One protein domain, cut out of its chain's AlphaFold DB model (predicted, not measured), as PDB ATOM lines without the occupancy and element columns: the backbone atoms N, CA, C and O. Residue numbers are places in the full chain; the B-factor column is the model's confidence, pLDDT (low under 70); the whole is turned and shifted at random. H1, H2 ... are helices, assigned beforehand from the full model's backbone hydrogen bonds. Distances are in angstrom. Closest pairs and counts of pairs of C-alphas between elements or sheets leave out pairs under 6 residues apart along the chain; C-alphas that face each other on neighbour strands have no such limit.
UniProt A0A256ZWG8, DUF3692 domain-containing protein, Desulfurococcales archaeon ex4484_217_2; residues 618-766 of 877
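Overview. This is residues 618 to 766 of the 877 residues of the protein "DUF3692 domain-containing protein" of Desulfurococcales archaeon ex4484_217_2 (UniProt A0A256ZWG8). The model shows a body of crossed helices in two parts: at one end H2 crosses H5 and also H3, which folds back into H4 as a helical hairpin, and at the other end sit the shorter helices H6, H7 and H8. H1 bridges the two parts, meeting H3 and H5 on one side and H6 on the other, while a long loop bulges out between H3 and H4. The printed part has 149 residues with eight named helices, H1 to H8 in order along the chain, and no named strand; its class is all helix. It is compact, with a radius of gyration of the C-alphas of 16.0 A and spans of 51 by 37 by 22 A.

Arrangement. Start with H1, residues 618 to 633, and go on to H2, residues 638 to 655; they are close but not clearly touching, the closest C-alphas, those of Ser 630 and Leu 641, being 7.0 A apart. H3, residues 663 to 674, touches H2 at a steep tilt of 57 degrees, opposite ways, with the C-alphas of Ala 646 and Asn 667 closest at 5.1 A. Look next at Leu 674, whose C-alpha is 5.5 A from that of Ser 626: here H3 touches H1, about perpendicular at 74 degrees. H4, residues 687 to 697, makes a hairpin with H3; they touch at a shallow tilt of 4 degrees, opposite ways, and the closest C-alphas, Ala 669 and Ala 690, are 4.3 A apart. H5, residues 705 to 720, is the hub, touching four helices. It touches H4 with residues 705 to 708 alone, about perpendicular at 87 degrees, closest at the C-alphas of Leu 691 and Lys 705, 6.7 A. It touches H2 at 71 degrees, only just about perpendicular, closest at the C-alphas of Lys 648 and Ala 715, 4.8 A. It touches H1 with residues 716 to 720 alone, at a shallow tilt of 20 degrees, the same way, closest at the C-alphas of Leu 633 and Val 720, 7.4 A. H6, residues 725 to 737, meets H5 only through their link, but it touches H1 at a steep tilt of 39 degrees, opposite ways, closest at the C-alphas of Thr 632 and Ile 728, 6.3 A. H7, residues 744 to 751, touches H6 about perpendicular at 82 degrees, with the C-alphas of Lys 730 and Tyr 748 closest at 5.8 A. H8, residues 757 to 764, touches H6 at a steep tilt of 38 degrees, the same way, closest at the C-alphas of His 725 and Ala 757, 6.6 A. H8 and H5 only just touch, with 3 pairs of C-alphas within 8 A, the closest being Tyr 717 and Lys 762 at 6.2 A. Every O i to N i+4 pair is within hydrogen-bond range in H1, H2, H3, H4, H6, H7 and H8; in H5 it is 10 of 12.

Along the chain. Find C-alpha 618 at (-11.871, 1.345, 30.977); from there H1 runs 22.0 A to C-alpha 633. H2 is the longest helix by residues, and from C-alpha 638 at (-21.189, 6.785, 45.173) it runs 25.6 A. H3 covers 16.8 A and H4 15.0 A. H5 runs 23.3 A and H6 18.1 A. H7 covers 10.9 A, and H8 10.6 A, ending at C-alpha 764, (-3.153, 1.267, 44.524).

Size, cuts and confidence. The two C-alphas farthest apart, those of Gly 700 and Leu 742, are 53.4 A from each other. The printed part has no cut. The link from H3 to H4, residues 675 to 686, is long, and its C-alphas lie 11 to 23 A from the mean of all C-alphas. The mean pLDDT of the printed part is 77.8, and it is under 70 at residues 677 to 684, 700 to 701 and 736 to 756.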
ATOM      1  N   ASP A 618     -11.882   0.182  30.085       71.06
ATOM      2  CA  ASP A 618     -11.871   1.345  30.977       71.06
ATOM      3  C   ASP A 618     -13.014   1.270  32.005       71.06
ATOM      4  O   ASP A 618     -12.779   1.509  33.187       71.06
ATOM      5  N   ASP A 619     -14.227   0.881  31.593       70.62
ATOM      6  CA  ASP A 619     -15.367   0.706  32.508       70.62
ATOM      7  C   ASP A 619     -15.077  -0.367  33.560       70.62
ATOM      8  O   ASP A 619     -15.356  -0.167  34.743       70.62
ATOM      9  N   VAL A 620     -14.456  -1.477  33.144       70.69
ATOM     10  CA  VAL A 620     -14.017  -2.551  34.045       70.69
ATOM     11  C   VAL A 620     -13.021  -2.031  35.077       70.69
ATOM     12  O   VAL A 620     -13.226  -2.190  36.284       70.69
ATOM     13  N   ALA A 621     -11.963  -1.368  34.609       74.19
ATOM     14  CA  ALA A 621     -10.918  -0.837  35.473       74.19
ATOM     15  C   ALA A 621     -11.462   0.221  36.447       74.19
ATOM     16  O   ALA A 621     -11.128   0.211  37.633       74.19
ATOM     17  N   LEU A 622     -12.335   1.113  35.975       77.25
ATOM     18  CA  LEU A 622     -12.929   2.181  36.780       77.25
ATOM     19  C   LEU A 622     -14.018   1.676  37.730       77.25
ATOM     20  O   LEU A 622     -14.245   2.283  38.785       77.25
ATOM     21  N   LYS A 623     -14.709   0.579  37.401       75.00
ATOM     22  CA  LYS A 623     -15.595  -0.098  38.352       75.00
ATOM     23  C   LYS A 623     -14.791  -0.653  39.513       75.00
ATOM     24  O   LYS A 623     -15.049  -0.233  40.637       75.00
ATOM     25  N   LEU A 624     -13.794  -1.489  39.221       74.44
ATOM     26  CA  LEU A 624     -12.916  -2.067  40.237       74.44
ATOM     27  C   LEU A 624     -12.287  -0.970  41.102       74.44
ATOM     28  O   LEU A 624     -12.286  -1.065  42.324       74.44
ATOM     29  N   TYR A 625     -11.816   0.106  40.468       80.50
ATOM     30  CA  TYR A 625     -11.252   1.250  41.170       80.50
ATOM     31  C   TYR A 625     -12.261   1.928  42.104       80.50
ATOM     32  O   TYR A 625     -11.945   2.147  43.267       80.50
ATOM     33  N   SER A 626     -13.479   2.255  41.656       79.69
ATOM     34  CA  SER A 626     -14.415   2.926  42.571       79.69
ATOM     35  C   SER A 626     -14.952   2.001  43.658       79.69
ATOM     36  O   SER A 626     -15.201   2.500  44.748       79.69
ATOM     37  N   ASP A 627     -15.091   0.696  43.411       76.75
ATOM     38  CA  ASP A 627     -15.455  -0.262  44.461       76.75
ATOM     39  C   ASP A 627     -14.340  -0.328  45.516       76.75
ATOM     40  O   ASP A 627     -14.611  -0.241  46.714       76.75
ATOM     41  N   LEU A 628     -13.077  -0.350  45.072       77.69
ATOM     42  CA  LEU A 628     -11.907  -0.256  45.943       77.69
ATOM     43  C   LEU A 628     -11.944   1.005  46.815       77.69
ATOM     44  O   LEU A 628     -11.753   0.922  48.029       77.69
ATOM     45  N   ILE A 629     -12.208   2.169  46.212       83.25
ATOM     46  CA  ILE A 629     -12.258   3.444  46.935       83.25
ATOM     47  C   ILE A 629     -13.454   3.490  47.897       83.25
ATOM     48  O   ILE A 629     -13.281   3.877  49.053       83.25
ATOM     49  N   SER A 630     -14.640   3.050  47.470       81.25
ATOM     50  CA  SER A 630     -15.838   2.954  48.315       81.25
ATOM     51  C   SER A 630     -15.600   2.084  49.548       81.25
ATOM     52  O   SER A 630     -15.894   2.517  50.664       81.25
ATOM     53  N   HIS A 631     -15.011   0.896  49.374       78.38
ATOM     54  CA  HIS A 631     -14.658   0.011  50.485       78.38
ATOM     55  C   HIS A 631     -13.583   0.615  51.393       78.38
ATOM     56  O   HIS A 631     -13.725   0.575  52.614       78.38
ATOM     57  N   THR A 632     -12.546   1.230  50.817       77.00
ATOM     58  CA  THR A 632     -11.452   1.861  51.576       77.00
ATOM     59  C   THR A 632     -11.947   3.031  52.434       77.00
ATOM     60  O   THR A 632     -11.492   3.231  53.562       77.00
ATOM     61  N   LEU A 633     -12.894   3.816  51.916       79.19
ATOM     62  CA  LEU A 633     -13.443   4.975  52.616       79.19
ATOM     63  C   LEU A 633     -14.648   4.646  53.500       79.19
ATOM     64  O   LEU A 633     -15.004   5.470  54.338       79.19
ATOM     65  N   GLY A 634     -15.237   3.453  53.367       78.12
ATOM     66  CA  GLY A 634     -16.443   3.059  54.097       78.12
ATOM     67  C   GLY A 634     -17.699   3.807  53.638       78.12
ATOM     68  O   GLY A 634     -18.648   3.933  54.407       78.12
ATOM     69  N   VAL A 635     -17.707   4.321  52.402       80.31
ATOM     70  CA  VAL A 635     -18.814   5.111  51.841       80.31
ATOM     71  C   VAL A 635     -19.592   4.255  50.847       80.31
ATOM     72  O   VAL A 635     -19.082   3.889  49.786       80.31
ATOM     73  N   SER A 636     -20.849   3.954  51.180       72.06
ATOM     74  CA  SER A 636     -21.728   3.119  50.350       72.06
ATOM     75  C   SER A 636     -22.391   3.889  49.204       72.06
ATOM     76  O   SER A 636     -22.698   3.306  48.165       72.06
ATOM     77  N   LYS A 637     -22.598   5.203  49.353       79.94
ATOM     78  CA  LYS A 637     -23.226   6.047  48.328       79.94
ATOM     79  C   LYS A 637     -22.175   6.667  47.410       79.94
ATOM     80  O   LYS A 637     -21.410   7.531  47.825       79.94
ATOM     81  N   CYS A 638     -22.190   6.296  46.128       77.56
ATOM     82  CA  CYS A 638     -21.189   6.785  45.173       77.56
ATOM     83  C   CYS A 638     -21.179   8.318  45.028       77.56
ATOM     84  O   CYS A 638     -20.110   8.917  44.967       77.56
ATOM     85  N   LYS A 639     -22.348   8.974  45.015       81.81
ATOM     86  CA  LYS A 639     -22.424  10.445  44.903       81.81
ATOM     87  C   LYS A 639     -21.744  11.155  46.077       81.81
ATOM     88  O   LYS A 639     -20.975  12.079  45.862       81.81
ATOM     89  N   GLU A 640     -21.970  10.665  47.294       84.56
ATOM     90  CA  GLU A 640     -21.325  11.179  48.506       84.56
ATOM     91  C   GLU A 640     -19.803  10.989  48.444       84.56
ATOM     92  O   GLU A 640     -19.037  11.909  48.733       84.56
ATOM     93  N   LEU A 641     -19.355   9.815  47.983       84.31
ATOM     94  CA  LEU A 641     -17.941   9.559  47.734       84.31
ATOM     95  C   LEU A 641     -17.357  10.568  46.729       84.31
ATOM     96  O   LEU A 641     -16.310  11.161  46.987       84.31
ATOM     97  N   ALA A 642     -18.024  10.772  45.594       87.00
ATOM     98  CA  ALA A 642     -17.558  11.672  44.549       87.00
ATOM     99  C   ALA A 642     -17.472  13.130  45.022       87.00
ATOM    100  O   ALA A 642     -16.481  13.797  44.729       87.00
ATOM    101  N   GLU A 643     -18.444  13.597  45.805       88.88
ATOM    102  CA  GLU A 643     -18.439  14.938  46.397       88.88
ATOM    103  C   GLU A 643     -17.262  15.145  47.361       88.88
ATOM    104  O   GLU A 643     -16.595  16.184  47.317       88.88
ATOM    105  N   ASN A 644     -16.969  14.152  48.207       89.06
ATOM    106  CA  ASN A 644     -15.844  14.213  49.141       89.06
ATOM    107  C   ASN A 644     -14.504  14.254  48.396       89.06
ATOM    108  O   ASN A 644     -13.679  15.138  48.639       89.06
ATOM    109  N   ILE A 645     -14.320  13.368  47.413       91.06
ATOM    110  CA  ILE A 645     -13.105  13.345  46.591       91.06
ATOM    111  C   ILE A 645     -12.965  14.627  45.759       91.06
ATOM    112  O   ILE A 645     -11.859  15.150  45.639       91.06
ATOM    113  N   ALA A 646     -14.056  15.193  45.235       92.94
ATOM    114  CA  ALA A 646     -14.015  16.433  44.461       92.94
ATOM    115  C   ALA A 646     -13.438  17.614  45.259       92.94
ATOM    116  O   ALA A 646     -12.612  18.361  44.728       92.94
ATOM    117  N   LYS A 647     -13.789  17.749  46.546       93.94
ATOM    118  CA  LYS A 647     -13.214  18.780  47.434       93.94
ATOM    119  C   LYS A 647     -11.693  18.640  47.542       93.94
ATOM    120  O   LYS A 647     -10.965  19.620  47.374       93.94
ATOM    121  N   LYS A 648     -11.198  17.413  47.726       94.12
ATOM    122  CA  LYS A 648      -9.755  17.119  47.791       94.12
ATOM    123  C   LYS A 648      -9.039  17.284  46.456       94.12
ATOM    124  O   LYS A 648      -7.900  17.751  46.428       94.12
ATOM    125  N   VAL A 649      -9.709  16.996  45.342       94.56
ATOM    126  CA  VAL A 649      -9.188  17.273  43.996       94.56
ATOM    127  C   VAL A 649      -8.968  18.774  43.802       94.56
ATOM    128  O   VAL A 649      -7.911  19.164  43.310       94.56
ATOM    129  N   ILE A 650      -9.897  19.629  44.243       93.88
ATOM    130  CA  ILE A 650      -9.736  21.092  44.184       93.88
ATOM    131  C   ILE A 650      -8.513  21.543  44.998       93.88
ATOM    132  O   ILE A 650      -7.704  22.331  44.499       93.88
ATOM    133  N   GLU A 651      -8.337  21.029  46.221       93.69
ATOM    134  CA  GLU A 651      -7.155  21.309  47.051       93.69
ATOM    135  C   GLU A 651      -5.853  20.896  46.338       93.69
ATOM    136  O   GLU A 651      -4.901  21.677  46.270       93.69
ATOM    137  N   CYS A 652      -5.815  19.695  45.752       93.25
ATOM    138  CA  CYS A 652      -4.646  19.175  45.038       93.25
ATOM    139  C   CYS A 652      -4.335  19.961  43.753       93.25
ATOM    140  O   CYS A 652      -3.168  20.247  43.473       93.25
ATOM    141  N   LEU A 653      -5.357  20.380  42.998       92.44
ATOM    142  CA  LEU A 653      -5.198  21.248  41.825       92.44
ATOM    143  C   LEU A 653      -4.605  22.608  42.214       92.44
ATOM    144  O   LEU A 653      -3.646  23.059  41.581       92.44
ATOM    145  N   LYS A 654      -5.110  23.223  43.293       91.00
ATOM    146  CA  LYS A 654      -4.588  24.490  43.833       91.00
ATOM    147  C   LYS A 654      -3.125  24.340  44.282       91.00
ATOM    148  O   LYS A 654      -2.295  25.169  43.909       91.00
ATOM    149  N   LYS A 655      -2.768  23.247  44.978       91.81
ATOM    150  CA  LYS A 655      -1.370  22.920  45.351       91.81
ATOM    151  C   LYS A 655      -0.446  22.811  44.128       91.81
ATOM    152  O   LYS A 655       0.700  23.248  44.183       91.81
ATOM    153  N   ARG A 656      -0.950  22.287  43.005       90.81
ATOM    154  CA  ARG A 656      -0.228  22.189  41.720       90.81
ATOM    155  C   ARG A 656      -0.283  23.476  40.870       90.81
ATOM    156  O   ARG A 656       0.101  23.441  39.706       90.81
ATOM    157  N   LYS A 657      -0.701  24.614  41.444       88.81
ATOM    158  CA  LYS A 657      -0.786  25.945  40.802       88.81
ATOM    159  C   LYS A 657      -1.813  26.058  39.666       88.81
ATOM    160  O   LYS A 657      -1.723  26.971  38.847       88.81
ATOM    161  N   PHE A 658      -2.813  25.175  39.618       89.25
ATOM    162  CA  PHE A 658      -3.952  25.342  38.715       89.25
ATOM    163  C   PHE A 658      -4.990  26.301  39.312       89.25
ATOM    164  O   PHE A 658      -5.295  26.247  40.503       89.25
ATOM    165  N   VAL A 659      -5.567  27.161  38.469       88.50
ATOM    166  CA  VAL A 659      -6.644  28.083  38.861       88.50
ATOM    167  C   VAL A 659      -7.992  27.461  38.501       88.50
ATOM    168  O   VAL A 659      -8.345  27.389  37.322       88.50
ATOM    169  N   VAL A 660      -8.736  27.012  39.512       89.00
ATOM    170  CA  VAL A 660     -10.096  26.464  39.365       89.00
ATOM    171  C   VAL A 660     -11.098  27.618  39.333       89.00
ATOM    172  O   VAL A 660     -11.135  28.419  40.263       89.00
ATOM    173  N   VAL A 661     -11.894  27.715  38.264       90.44
ATOM    174  CA  VAL A 661     -12.915  28.766  38.072       90.44
ATOM    175  C   VAL A 661     -14.349  28.257  38.211       90.44
ATOM    176  O   VAL A 661     -15.250  29.064  38.410       90.44
ATOM    177  N   ARG A 662     -14.569  26.939  38.113       89.00
ATOM    178  CA  ARG A 662     -15.886  26.292  38.246       89.00
ATOM    179  C   ARG A 662     -15.773  25.034  39.109       89.00
ATOM    180  O   ARG A 662     -15.414  23.972  38.610       89.00
ATOM    181  N   GLU A 663     -16.002  25.159  40.417       89.56
ATOM    182  CA  GLU A 663     -15.877  24.033  41.363       89.56
ATOM    183  C   GLU A 663     -16.997  22.982  41.186       89.56
ATOM    184  O   GLU A 663     -16.773  21.791  41.400       89.56
ATOM    185  N   ASP A 664     -18.175  23.390  40.706       87.75
ATOM    186  CA  ASP A 664     -19.306  22.514  40.375       87.75
ATOM    187  C   ASP A 664     -18.989  21.546  39.220       87.75
ATOM    188  O   ASP A 664     -19.341  20.365  39.272       87.75
ATOM    189  N   GLU A 665     -18.255  22.014  38.208       88.00
ATOM    190  CA  GLU A 665     -17.773  21.179  37.102       88.00
ATOM    191  C   GLU A 665     -16.722  20.161  37.579       88.00
ATOM    192  O   GLU A 665     -16.693  19.032  37.090       88.00
ATOM    193  N   VAL A 666     -15.904  20.494  38.588       90.56
ATOM    194  CA  VAL A 666     -14.982  19.516  39.200       90.56
ATOM    195  C   VAL A 666     -15.766  18.381  39.856       90.56
ATOM    196  O   VAL A 666     -15.448  17.214  39.635       90.56
ATOM    197  N   ASN A 667     -16.831  18.698  40.598       88.81
ATOM    198  CA  ASN A 667     -17.703  17.674  41.171       88.81
ATOM    199  C   ASN A 667     -18.351  16.807  40.081       88.81
ATOM    200  O   ASN A 667     -18.313  15.580  40.159       88.81
ATOM    201  N   ARG A 668     -18.859  17.424  39.007       85.75
ATOM    202  CA  ARG A 668     -19.426  16.694  37.864       85.75
ATOM    203  C   ARG A 668     -18.406  15.751  37.223       85.75
ATOM    204  O   ARG A 668     -18.745  14.609  36.918       85.75
ATOM    205  N   ALA A 669     -17.159  16.187  37.063       88.31
ATOM    206  CA  ALA A 669     -16.095  15.359  36.512       88.31
ATOM    207  C   ALA A 669     -15.758  14.151  37.397       88.31
ATOM    208  O   ALA A 669     -15.608  13.040  36.887       88.31
ATOM    209  N   ILE A 670     -15.661  14.340  38.715       90.69
ATOM    210  CA  ILE A 670     -15.380  13.242  39.651       90.69
ATOM    211  C   ILE A 670     -16.576  12.295  39.768       90.69
ATOM    212  O   ILE A 670     -16.385  11.079  39.748       90.69
ATOM    213  N   CYS A 671     -17.803  12.819  39.774       86.00
ATOM    214  CA  CYS A 671     -19.016  12.013  39.637       86.00
ATOM    215  C   CYS A 671     -18.970  11.167  38.357       86.00
ATOM    216  O   CYS A 671     -19.214   9.963  38.408       86.00
ATOM    217  N   ARG A 672     -18.580  11.753  37.219       82.69
ATOM    218  CA  ARG A 672     -18.467  11.026  35.948       82.69
ATOM    219  C   ARG A 672     -17.389   9.937  35.979       82.69
ATOM    220  O   ARG A 672     -17.575   8.881  35.377       82.69
ATOM    221  N   LEU A 673     -16.286  10.172  36.689       85.94
ATOM    222  CA  LEU A 673     -15.181   9.221  36.830       85.94
ATOM    223  C   LEU A 673     -15.505   8.056  37.778       85.94
ATOM    224  O   LEU A 673     -15.169   6.915  37.475       85.94
ATOM    225  N   LEU A 674     -16.119   8.332  38.932       82.56
ATOM    226  CA  LEU A 674     -16.352   7.329  39.978       82.56
ATOM    227  C   LEU A 674     -17.723   6.659  39.864       82.56
ATOM    228  O   LEU A 674     -17.833   5.466  40.144       82.56
ATOM    229  N   CYS A 675     -18.745   7.397  39.430       77.00
ATOM    230  CA  CYS A 675     -20.143   6.961  39.458       77.00
ATOM    231  C   CYS A 675     -20.764   6.753  38.073       77.00
ATOM    232  O   CYS A 675     -21.697   5.966  37.966       77.00
ATOM    233  N   GLY A 676     -20.242   7.391  37.020       73.38
ATOM    234  CA  GLY A 676     -20.829   7.323  35.675       73.38
ATOM    235  C   GLY A 676     -22.025   8.271  35.499       73.38
ATOM    236  O   GLY A 676     -22.125   9.278  36.200       73.38
ATOM    237  N   GLU A 677     -22.895   7.997  34.521       60.44
ATOM    238  CA  GLU A 677     -24.155   8.741  34.319       60.44
ATOM    239  C   GLU A 677     -25.290   8.198  35.204       60.44
ATOM    240  O   GLU A 677     -25.193   7.102  35.754       60.44
ATOM    241  N   ALA A 678     -26.357   8.990  35.377       44.69
ATOM    242  CA  ALA A 678     -27.513   8.624  36.196       44.69
ATOM    243  C   ALA A 678     -28.117   7.265  35.789       44.69
ATOM    244  O   ALA A 678     -28.114   6.897  34.613       44.69
ATOM    245  N   GLU A 679     -28.641   6.540  36.783       36.16
ATOM    246  CA  GLU A 679     -29.232   5.202  36.655       36.16
ATOM    247  C   GLU A 679     -30.139   5.085  35.416       36.16
ATOM    248  O   GLU A 679     -31.184   5.728  35.340       36.16
ATOM    249  N   GLY A 680     -29.743   4.254  34.444       39.00
ATOM    250  CA  GLY A 680     -30.623   3.823  33.348       39.00
ATOM    251  C   GLY A 680     -30.150   4.097  31.918       39.00
ATOM    252  O   GLY A 680     -30.738   3.541  30.995       39.00
ATOM    253  N   ILE A 681     -29.081   4.867  31.694       36.09
ATOM    254  CA  ILE A 681     -28.490   5.040  30.354       36.09
ATOM    255  C   ILE A 681     -27.053   4.525  30.417       36.09
ATOM    256  O   ILE A 681     -26.224   5.065  31.138       36.09
ATOM    257  N   GLY A 682     -26.775   3.420  29.720       43.06
ATOM    258  CA  GLY A 682     -25.531   2.644  29.804       43.06
ATOM    259  C   GLY A 682     -24.277   3.324  29.243       43.06
ATOM    260  O   GLY A 682     -23.574   2.716  28.436       43.06
ATOM    261  N   ILE A 683     -23.996   4.566  29.644       48.72
ATOM    262  CA  ILE A 683     -22.691   5.200  29.472       48.72
ATOM    263  C   ILE A 683     -21.944   5.071  30.799       48.72
ATOM    264  O   ILE A 683     -22.270   5.733  31.787       48.72
ATOM    265  N   GLY A 684     -20.968   4.164  30.813       61.62
ATOM    266  CA  GLY A 684     -20.147   3.872  31.978       61.62
ATOM    267  C   GLY A 684     -19.192   5.008  32.363       61.62
ATOM    268  O   GLY A 684     -19.318   6.162  31.940       61.62
ATOM    269  N   LYS A 685     -18.257   4.692  33.253       73.94
ATOM    270  CA  LYS A 685     -17.314   5.650  33.839       73.94
ATOM    271  C   LYS A 685     -16.301   6.074  32.771       73.94
ATOM    272  O   LYS A 685     -15.741   5.226  32.087       73.94
ATOM    273  N   ASN A 686     -16.024   7.373  32.618       75.19
ATOM    274  CA  ASN A 686     -15.207   7.857  31.494       75.19
ATOM    275  C   ASN A 686     -14.144   8.882  31.911       75.19
ATOM    276  O   ASN A 686     -14.447  10.042  32.193       75.19
ATOM    277  N   ILE A 687     -12.870   8.471  31.866       81.56
ATOM    278  CA  ILE A 687     -11.728   9.347  32.179       81.56
ATOM    279  C   ILE A 687     -11.605  10.507  31.186       81.56
ATOM    280  O   ILE A 687     -11.273  11.617  31.589       81.56
ATOM    281  N   SER A 688     -11.826  10.263  29.893       77.25
ATOM    282  CA  SER A 688     -11.606  11.283  28.856       77.25
ATOM    283  C   SER A 688     -12.643  12.398  28.945       77.25
ATOM    284  O   SER A 688     -12.316  13.572  28.793       77.25
ATOM    285  N   GLU A 689     -13.886  12.035  29.246       77.00
ATOM    286  CA  GLU A 689     -14.960  12.998  29.466       77.00
ATOM    287  C   GLU A 689     -14.774  13.756  30.782       77.00
ATOM    288  O   GLU A 689     -14.834  14.983  30.784       77.00
ATOM    289  N   ALA A 690     -14.441  13.056  31.874       84.88
ATOM    290  CA  ALA A 690     -14.089  13.700  33.139       84.88
ATOM    291  C   ALA A 690     -12.934  14.702  32.956       84.88
ATOM    292  O   ALA A 690     -13.010  15.832  33.432       84.88
ATOM    293  N   LEU A 691     -11.901  14.337  32.189       85.88
ATOM    294  CA  LEU A 691     -10.791  15.226  31.843       85.88
ATOM    295  C   LEU A 691     -11.254  16.447  31.034       85.88
ATOM    296  O   LEU A 691     -10.782  17.554  31.287       85.88
ATOM    297  N   SER A 692     -12.169  16.269  30.079       81.31
ATOM    298  CA  SER A 692     -12.742  17.375  29.304       81.31
ATOM    299  C   SER A 692     -13.512  18.351  30.197       81.31
ATOM    300  O   SER A 692     -13.341  19.564  30.076       81.31
ATOM    301  N   ILE A 693     -14.321  17.832  31.123       85.19
ATOM    302  CA  ILE A 693     -15.060  18.639  32.100       85.19
ATOM    303  C   ILE A 693     -14.079  19.396  33.012       85.19
ATOM    304  O   ILE A 693     -14.216  20.603  33.203       85.19
ATOM    305  N   ILE A 694     -13.024  18.730  33.495       89.12
ATOM    306  CA  ILE A 694     -11.974  19.367  34.308       89.12
ATOM    307  C   ILE A 694     -11.263  20.478  33.541       89.12
ATOM    308  O   ILE A 694     -11.032  21.542  34.104       89.12
ATOM    309  N   ARG A 695     -10.932  20.285  32.261       86.50
ATOM    310  CA  ARG A 695     -10.303  21.338  31.444       86.50
ATOM    311  C   ARG A 695     -11.178  22.586  31.366       86.50
ATOM    312  O   ARG A 695     -10.659  23.689  31.502       86.50
ATOM    313  N   ASN A 696     -12.494  22.415  31.250       83.81
ATOM    314  CA  ASN A 696     -13.450  23.522  31.283       83.81
ATOM    315  C   ASN A 696     -13.533  24.191  32.667       83.81
ATOM    316  O   ASN A 696     -13.808  25.390  32.760       83.81
ATOM    317  N   ALA A 697     -13.278  23.448  33.742       87.12
ATOM    318  CA  ALA A 697     -13.258  23.971  35.105       87.12
ATOM    319  C   ALA A 697     -12.010  24.812  35.434       87.12
ATOM    320  O   ALA A 697     -12.012  25.536  36.435       87.12
ATOM    321  N   LEU A 698     -10.952  24.741  34.618       87.69
ATOM    322  CA  LEU A 698      -9.674  25.422  34.839       87.69
ATOM    323  C   LEU A 698      -9.522  26.676  33.964       87.69
ATOM    324  O   LEU A 698      -9.912  26.703  32.799       87.69
ATOM    325  N   LYS A 699      -8.887  27.727  34.497       83.38
ATOM    326  CA  LYS A 699      -8.611  28.959  33.739       83.38
ATOM    327  C   LYS A 699      -7.437  28.767  32.776       83.38
ATOM    328  O   LYS A 699      -6.285  28.881  33.187       83.38
ATOM    329  N   GLY A 700      -7.727  28.508  31.500       67.88
ATOM    330  CA  GLY A 700      -6.734  28.516  30.414       67.88
ATOM    331  C   GLY A 700      -5.611  27.477  30.546       67.88
ATOM    332  O   GLY A 700      -4.600  27.579  29.853       67.88
ATOM    333  N   ALA A 701      -5.757  26.491  31.435       65.81
ATOM    334  CA  ALA A 701      -4.714  25.524  31.750       65.81
ATOM    335  C   ALA A 701      -4.947  24.185  31.034       65.81
ATOM    336  O   ALA A 701      -6.006  23.568  31.159       65.81
ATOM    337  N   LYS A 702      -3.922  23.697  30.325       71.94
ATOM    338  CA  LYS A 702      -3.923  22.377  29.679       71.94
ATOM    339  C   LYS A 702      -3.429  21.318  30.669       71.94
ATOM    340  O   LYS A 702      -2.228  21.113  30.811       71.94
ATOM    341  N   ILE A 703      -4.349  20.646  31.361       83.94
ATOM    342  CA  ILE A 703      -4.024  19.472  32.185       83.94
ATOM    343  C   ILE A 703      -3.979  18.197  31.320       83.94
ATOM    344  O   ILE A 703      -4.850  17.963  30.466       83.94
ATOM    345  N   SER A 704      -2.933  17.388  31.512       85.31
ATOM    346  CA  SER A 704      -2.763  16.096  30.833       85.31
ATOM    347  C   SER A 704      -3.606  14.996  31.499       85.31
ATOM    348  O   SER A 704      -4.007  15.134  32.656       85.31
ATOM    349  N   LYS A 705      -3.868  13.892  30.781       83.62
ATOM    350  CA  LYS A 705      -4.595  12.728  31.326       83.62
ATOM    351  C   LYS A 705      -3.870  12.132  32.537       83.62
ATOM    352  O   LYS A 705      -4.514  11.876  33.551       83.62
ATOM    353  N   ASP A 706      -2.552  11.972  32.445       83.94
ATOM    354  CA  ASP A 706      -1.737  11.386  33.514       83.94
ATOM    355  C   ASP A 706      -1.721  12.291  34.751       83.94
ATOM    356  O   ASP A 706      -1.995  11.836  35.857       83.94
ATOM    357  N   THR A 707      -1.539  13.603  34.557       87.56
ATOM    358  CA  THR A 707      -1.591  14.579  35.655       87.56
ATOM    359  C   THR A 707      -2.959  14.594  36.340       87.56
ATOM    360  O   THR A 707      -3.028  14.707  37.559       87.56
ATOM    361  N   PHE A 708      -4.053  14.481  35.582       89.69
ATOM    362  CA  PHE A 708      -5.396  14.416  36.159       89.69
ATOM    363  C   PHE A 708      -5.593  13.156  37.014       89.69
ATOM    364  O   PHE A 708      -6.074  13.251  38.139       89.69
ATOM    365  N   ILE A 709      -5.174  11.994  36.514       88.56
ATOM    366  CA  ILE A 709      -5.254  10.719  37.239       88.56
ATOM    367  C   ILE A 709      -4.418  10.751  38.525       88.56
ATOM    368  O   ILE A 709      -4.894  10.315  39.572       88.56
ATOM    369  N   GLU A 710      -3.208  11.310  38.472       88.56
ATOM    370  CA  GLU A 710      -2.374  11.507  39.661       88.56
ATOM    371  C   GLU A 710      -3.041  12.419  40.690       88.56
ATOM    372  O   GLU A 710      -3.019  12.109  41.874       88.56
ATOM    373  N   VAL A 711      -3.651  13.525  40.251       92.12
ATOM    374  CA  VAL A 711      -4.381  14.441  41.139       92.12
ATOM    375  C   VAL A 711      -5.537  13.727  41.837       92.12
ATOM    376  O   VAL A 711      -5.759  13.953  43.023       92.12
ATOM    377  N   VAL A 712      -6.261  12.857  41.127       91.50
ATOM    378  CA  VAL A 712      -7.329  12.044  41.727       91.50
ATOM    379  C   VAL A 712      -6.753  11.063  42.749       91.50
ATOM    380  O   VAL A 712      -7.287  10.968  43.850       91.50
ATOM    381  N   GLY A 713      -5.659  10.371  42.428       89.50
ATOM    382  CA  GLY A 713      -5.011   9.451  43.367       89.50
ATOM    383  C   GLY A 713      -4.445  10.148  44.608       89.50
ATOM    384  O   GLY A 713      -4.618   9.655  45.719       89.50
ATOM    385  N   ASP A 714      -3.838  11.328  44.442       90.00
ATOM    386  CA  ASP A 714      -3.393  12.181  45.550       90.00
ATOM    387  C   ASP A 714      -4.582  12.604  46.424       90.00
ATOM    388  O   ASP A 714      -4.507  12.512  47.645       90.00
ATOM    389  N   ALA A 715      -5.696  13.018  45.816       91.88
ATOM    390  CA  ALA A 715      -6.897  13.425  46.540       91.88
ATOM    391  C   ALA A 715      -7.498  12.284  47.374       91.88
ATOM    392  O   ALA A 715      -7.909  12.505  48.511       91.88
ATOM    393  N   VAL A 716      -7.518  11.063  46.832       89.62
ATOM    394  CA  VAL A 716      -7.957   9.870  47.568       89.62
ATOM    395  C   VAL A 716      -6.974   9.523  48.687       89.62
ATOM    396  O   VAL A 716      -7.408   9.217  49.796       89.62
ATOM    397  N   TYR A 717      -5.664   9.601  48.430       88.50
ATOM    398  CA  TYR A 717      -4.638   9.375  49.449       88.50
ATOM    399  C   TYR A 717      -4.773  10.356  50.619       88.50
ATOM    400  O   TYR A 717      -4.701   9.945  51.773       88.50
ATOM    401  N   GLU A 718      -5.032  11.636  50.344       87.94
ATOM    402  CA  GLU A 718      -5.222  12.650  51.384       87.94
ATOM    403  C   GLU A 718      -6.384  12.327  52.340       87.94
ATOM    404  O   GLU A 718      -6.297  12.717  53.502       87.94
ATOM    405  N   GLU A 719      -7.407  11.577  51.905       86.50
ATOM    406  CA  GLU A 719      -8.500  11.125  52.787       86.50
ATOM    407  C   GLU A 719      -8.187   9.885  53.628       86.50
ATOM    408  O   GLU A 719      -8.916   9.551  54.567       86.50
ATOM    409  N   VAL A 720      -7.125   9.154  53.291       84.81
ATOM    410  CA  VAL A 720      -6.787   7.892  53.968       84.81
ATOM    411  C   VAL A 720      -5.419   7.904  54.628       84.81
ATOM    412  O   VAL A 720      -5.116   6.980  55.376       84.81
ATOM    413  N   LYS A 721      -4.609   8.942  54.406       82.44
ATOM    414  CA  LYS A 721      -3.234   9.037  54.913       82.44
ATOM    415  C   LYS A 721      -3.132   8.926  56.440       82.44
ATOM    416  O   LYS A 721      -2.125   8.428  56.923       82.44
ATOM    417  N   GLU A 722      -4.159   9.358  57.176       81.81
ATOM    418  CA  GLU A 722      -4.211   9.317  58.651       81.81
ATOM    419  C   GLU A 722      -4.832   8.020  59.199       81.81
ATOM    420  O   GLU A 722      -4.890   7.818  60.412       81.81
ATOM    421  N   LYS A 723      -5.321   7.134  58.322       81.06
ATOM    422  CA  LYS A 723      -5.903   5.840  58.698       81.06
ATOM    423  C   LYS A 723      -4.816   4.765  58.801       81.06
ATOM    424  O   LYS A 723      -3.682   4.957  58.383       81.06
ATOM    425  N   ASP A 724      -5.179   3.601  59.334       81.31
ATOM    426  CA  ASP A 724      -4.299   2.428  59.404       81.31
ATOM    427  C   ASP A 724      -4.036   1.848  57.998       81.31
ATOM    428  O   ASP A 724      -4.911   1.219  57.390       81.31
ATOM    429  N   HIS A 725      -2.828   2.079  57.468       80.25
ATOM    430  CA  HIS A 725      -2.433   1.636  56.125       80.25
ATOM    431  C   HIS A 725      -2.375   0.115  55.998       80.25
ATOM    432  O   HIS A 725      -2.701  -0.412  54.935       80.25
ATOM    433  N   GLU A 726      -2.004  -0.602  57.062       75.44
ATOM    434  CA  GLU A 726      -1.969  -2.065  57.060       75.44
ATOM    435  C   GLU A 726      -3.386  -2.622  56.899       75.44
ATOM    436  O   GLU A 726      -3.637  -3.477  56.042       75.44
ATOM    437  N   LYS A 727      -4.341  -2.080  57.660       78.62
ATOM    438  CA  LYS A 727      -5.757  -2.446  57.541       78.62
ATOM    439  C   LYS A 727      -6.315  -2.141  56.149       78.62
ATOM    440  O   LYS A 727      -7.082  -2.942  55.604       78.62
ATOM    441  N   ILE A 728      -5.927  -1.013  55.556       78.81
ATOM    442  CA  ILE A 728      -6.355  -0.646  54.202       78.81
ATOM    443  C   ILE A 728      -5.760  -1.603  53.166       78.81
ATOM    444  O   ILE A 728      -6.503  -2.115  52.334       78.81
ATOM    445  N   LEU A 729      -4.461  -1.905  53.225       78.38
ATOM    446  CA  LEU A 729      -3.820  -2.835  52.287       78.38
ATOM    447  C   LEU A 729      -4.413  -4.246  52.382       78.38
ATOM    448  O   LEU A 729      -4.648  -4.872  51.349       78.38
ATOM    449  N   LYS A 730      -4.722  -4.725  53.596       75.50
ATOM    450  CA  LYS A 730      -5.470  -5.977  53.800       75.50
ATOM    451  C   LYS A 730      -6.842  -5.923  53.129       75.50
ATOM    452  O   LYS A 730      -7.190  -6.840  52.396       75.50
ATOM    453  N   THR A 731      -7.576  -4.824  53.303       75.25
ATOM    454  CA  THR A 731      -8.892  -4.622  52.672       75.25
ATOM    455  C   THR A 731      -8.794  -4.644  51.143       75.25
ATOM    456  O   THR A 731      -9.518  -5.397  50.500       75.25
ATOM    457  N   ILE A 732      -7.845  -3.895  50.568       75.19
ATOM    458  CA  ILE A 732      -7.553  -3.868  49.125       75.19
ATOM    459  C   ILE A 732      -7.278  -5.284  48.609       75.19
ATOM    460  O   ILE A 732      -7.835  -5.698  47.594       75.19
ATOM    461  N   ALA A 733      -6.444  -6.043  49.318       72.00
ATOM    462  CA  ALA A 733      -6.087  -7.388  48.906       72.00
ATOM    463  C   ALA A 733      -7.279  -8.358  48.995       72.00
ATOM    464  O   ALA A 733      -7.517  -9.113  48.055       72.00
ATOM    465  N   THR A 734      -8.083  -8.298  50.060       71.06
ATOM    466  CA  THR A 734      -9.312  -9.100  50.170       71.06
ATOM    467  C   THR A 734     -10.300  -8.785  49.045       71.06
ATOM    468  O   THR A 734     -10.881  -9.711  48.479       71.06
ATOM    469  N   THR A 735     -10.458  -7.510  48.671       71.06
ATOM    470  CA  THR A 735     -11.324  -7.095  47.553       71.06
ATOM    471  C   THR A 735     -10.825  -7.619  46.203       71.06
ATOM    472  O   THR A 735     -11.639  -8.017  45.377       71.06
ATOM    473  N   ILE A 736      -9.508  -7.643  45.966       68.62
ATOM    474  CA  ILE A 736      -8.931  -8.109  44.692       68.62
ATOM    475  C   ILE A 736      -8.961  -9.638  44.578       68.62
ATOM    476  O   ILE A 736      -9.299 -10.159  43.518       68.62
ATOM    477  N   TYR A 737      -8.592 -10.362  45.639       66.62
ATOM    478  CA  TYR A 737      -8.344 -11.805  45.551       66.62
ATOM    479  C   TYR A 737      -9.553 -12.685  45.892       66.62
ATOM    480  O   TYR A 737      -9.573 -13.817  45.432       66.62
ATOM    481  N   SER A 738     -10.571 -12.158  46.593       57.28
ATOM    482  CA  SER A 738     -11.776 -12.880  47.054       57.28
ATOM    483  C   SER A 738     -11.492 -14.120  47.931       57.28
ATOM    484  O   SER A 738     -10.737 -15.008  47.569       57.28
ATOM    485  N   ASP A 739     -12.132 -14.190  49.102       52.69
ATOM    486  CA  ASP A 739     -11.974 -15.245  50.126       52.69
ATOM    487  C   ASP A 739     -10.513 -15.559  50.530       52.69
ATOM    488  O   ASP A 739      -9.876 -16.523  50.107       52.69
ATOM    489  N   THR A 740      -9.967 -14.724  51.416       51.03
ATOM    490  CA  THR A 740      -8.587 -14.812  51.921       51.03
ATOM    491  C   THR A 740      -8.395 -15.838  53.045       51.03
ATOM    492  O   THR A 740      -7.322 -15.868  53.654       51.03
ATOM    493  N   ASN A 741      -9.400 -16.671  53.346       51.72
ATOM    494  CA  ASN A 741      -9.387 -17.582  54.500       51.72
ATOM    495  C   ASN A 741      -8.236 -18.607  54.481       51.72
ATOM    496  O   ASN A 741      -7.878 -19.130  55.532       51.72
ATOM    497  N   LEU A 742      -7.619 -18.866  53.323       48.72
ATOM    498  CA  LEU A 742      -6.490 -19.795  53.185       48.72
ATOM    499  C   LEU A 742      -5.100 -19.124  53.180       48.72
ATOM    500  O   LEU A 742      -4.105 -19.835  53.272       48.72
ATOM    501  N   MET A 743      -4.999 -17.790  53.055       52.44
ATOM    502  CA  MET A 743      -3.743 -17.106  52.670       52.44
ATOM    503  C   MET A 743      -3.512 -15.724  53.340       52.44
ATOM    504  O   MET A 743      -2.647 -14.963  52.905       52.44
ATOM    505  N   GLY A 744      -4.281 -15.360  54.376       58.78
ATOM    506  CA  GLY A 744      -4.399 -13.979  54.891       58.78
ATOM    507  C   GLY A 744      -3.088 -13.204  55.125       58.78
ATOM    508  O   GLY A 744      -2.941 -12.088  54.622       58.78
ATOM    509  N   ASP A 745      -2.114 -13.787  55.827       64.19
ATOM    510  CA  ASP A 745      -0.844 -13.104  56.127       64.19
ATOM    511  C   ASP A 745       0.146 -13.101  54.951       64.19
ATOM    512  O   ASP A 745       0.959 -12.184  54.820       64.19
ATOM    513  N   GLU A 746       0.086 -14.096  54.064       65.06
ATOM    514  CA  GLU A 746       0.943 -14.158  52.874       65.06
ATOM    515  C   GLU A 746       0.501 -13.148  51.816       65.06
ATOM    516  O   GLU A 746       1.335 -12.454  51.237       65.06
ATOM    517  N   ILE A 747      -0.811 -12.979  51.632       64.62
ATOM    518  CA  ILE A 747      -1.376 -11.981  50.719       64.62
ATOM    519  C   ILE A 747      -0.992 -10.562  51.155       64.62
ATOM    520  O   ILE A 747      -0.600  -9.745  50.319       64.62
ATOM    521  N   TYR A 748      -1.032 -10.265  52.458       67.56
ATOM    522  CA  TYR A 748      -0.557  -8.975  52.962       67.56
ATOM    523  C   TYR A 748       0.947  -8.781  52.731       67.56
ATOM    524  O   TYR A 748       1.362  -7.702  52.303       67.56
ATOM    525  N   LYS A 749       1.780  -9.809  52.948       68.56
ATOM    526  CA  LYS A 749       3.225  -9.747  52.641       68.56
ATOM    527  C   LYS A 749       3.491  -9.484  51.156       68.56
ATOM    528  O   LYS A 749       4.407  -8.732  50.830       68.56
ATOM    529  N   ILE A 750       2.677 -10.050  50.265       65.62
ATOM    530  CA  ILE A 750       2.730  -9.776  48.823       65.62
ATOM    531  C   ILE A 750       2.314  -8.323  48.533       65.62
ATOM    532  O   ILE A 750       2.996  -7.619  47.787       65.62
ATOM    533  N   ALA A 751       1.237  -7.833  49.154       63.72
ATOM    534  CA  ALA A 751       0.757  -6.461  48.968       63.72
ATOM    535  C   ALA A 751       1.724  -5.391  49.523       63.72
ATOM    536  O   ALA A 751       1.820  -4.292  48.974       63.72
ATOM    537  N   SER A 752       2.465  -5.720  50.587       68.19
ATOM    538  CA  SER A 752       3.370  -4.818  51.317       68.19
ATOM    539  C   SER A 752       4.861  -5.054  51.041       68.19
ATOM    540  O   SER A 752       5.684  -4.477  51.753       68.19
ATOM    541  N   MET A 753       5.221  -5.879  50.038       64.06
ATOM    542  CA  MET A 753       6.605  -6.290  49.723       64.06
ATOM    543  C   MET A 753       7.634  -5.191  50.043       64.06
ATOM    544  O   MET A 753       7.565  -4.099  49.481       64.06
ATOM    545  N   GLN A 754       8.599  -5.522  50.913       59.00
ATOM    546  CA  GLN A 754       9.675  -4.652  51.432       59.00
ATOM    547  C   GLN A 754       9.288  -3.627  52.520       59.00
ATOM    548  O   GLN A 754      10.105  -2.776  52.854       59.00
ATOM    549  N   GLY A 755       8.090  -3.702  53.110       60.53
ATOM    550  CA  GLY A 755       7.697  -2.829  54.228       60.53
ATOM    551  C   GLY A 755       7.415  -1.377  53.824       60.53
ATOM    552  O   GLY A 755       7.359  -0.499  54.679       60.53
ATOM    553  N   ILE A 756       7.228  -1.108  52.527       68.50
ATOM    554  CA  ILE A 756       6.993   0.238  51.982       68.50
ATOM    555  C   ILE A 756       5.479   0.477  51.809       68.50
ATOM    556  O   ILE A 756       4.982   0.614  50.686       68.50
ATOM    557  N   ALA A 757       4.736   0.476  52.921       70.25
ATOM    558  CA  ALA A 757       3.269   0.537  52.929       70.25
ATOM    559  C   ALA A 757       2.717   1.803  52.245       70.25
ATOM    560  O   ALA A 757       1.897   1.682  51.336       70.25
ATOM    561  N   ASP A 758       3.228   2.992  52.581       71.50
ATOM    562  CA  ASP A 758       2.757   4.282  52.048       71.50
ATOM    563  C   ASP A 758       2.883   4.390  50.521       71.50
ATOM    564  O   ASP A 758       1.933   4.747  49.821       71.50
ATOM    565  N   TYR A 759       4.060   4.059  49.977       74.81
ATOM    566  CA  TYR A 759       4.313   4.137  48.533       74.81
ATOM    567  C   TYR A 759       3.413   3.167  47.761       74.81
ATOM    568  O   TYR A 759       2.835   3.521  46.728       74.81
ATOM    569  N   LYS A 760       3.267   1.938  48.273       75.75
ATOM    570  CA  LYS A 760       2.409   0.922  47.662       75.75
ATOM    571  C   LYS A 760       0.946   1.315  47.749       75.75
ATOM    572  O   LYS A 760       0.272   1.271  46.720       75.75
ATOM    573  N   LEU A 761       0.481   1.770  48.911       79.19
ATOM    574  CA  LEU A 761      -0.877   2.268  49.107       79.19
ATOM    575  C   LEU A 761      -1.193   3.371  48.096       79.19
ATOM    576  O   LEU A 761      -2.153   3.251  47.338       79.19
ATOM    577  N   LYS A 762      -0.321   4.378  47.980       79.38
ATOM    578  CA  LYS A 762      -0.475   5.448  46.992       79.38
ATOM    579  C   LYS A 762      -0.583   4.911  45.558       79.38
ATOM    580  O   LYS A 762      -1.415   5.380  44.792       79.38
ATOM    581  N   SER A 763       0.184   3.880  45.202       79.56
ATOM    582  CA  SER A 763       0.116   3.242  43.876       79.56
ATOM    583  C   SER A 763      -1.170   2.436  43.604       79.56
ATOM    584  O   SER A 763      -1.521   2.221  42.440       79.56
ATOM    585  N   TYR A 764      -1.863   1.960  44.645       79.06
ATOM    586  CA  TYR A 764      -3.153   1.267  44.524       79.06
ATOM    587  C   TYR A 764      -4.333   2.242  44.443       79.06
ATOM    588  O   TYR A 764      -5.333   1.930  43.804       79.06
ATOM    589  N   LEU A 765      -4.198   3.428  45.046       82.44
ATOM    590  CA  LEU A 765      -5.223   4.476  45.054       82.44
ATOM    591  C   LEU A 765      -5.208   5.364  43.803       82.44
ATOM    592  O   LEU A 765      -6.059   6.232  43.669       82.44
ATOM    593  N   ILE A 766      -4.265   5.170  42.881       85.62
ATOM    594  CA  ILE A 766      -4.257   5.872  41.593       85.62
ATOM    595  C   ILE A 766      -5.117   5.087  40.585       85.62
ATOM    596  O   ILE A 766      -4.879   3.886  40.403       85.62
TER     597      ILE A 766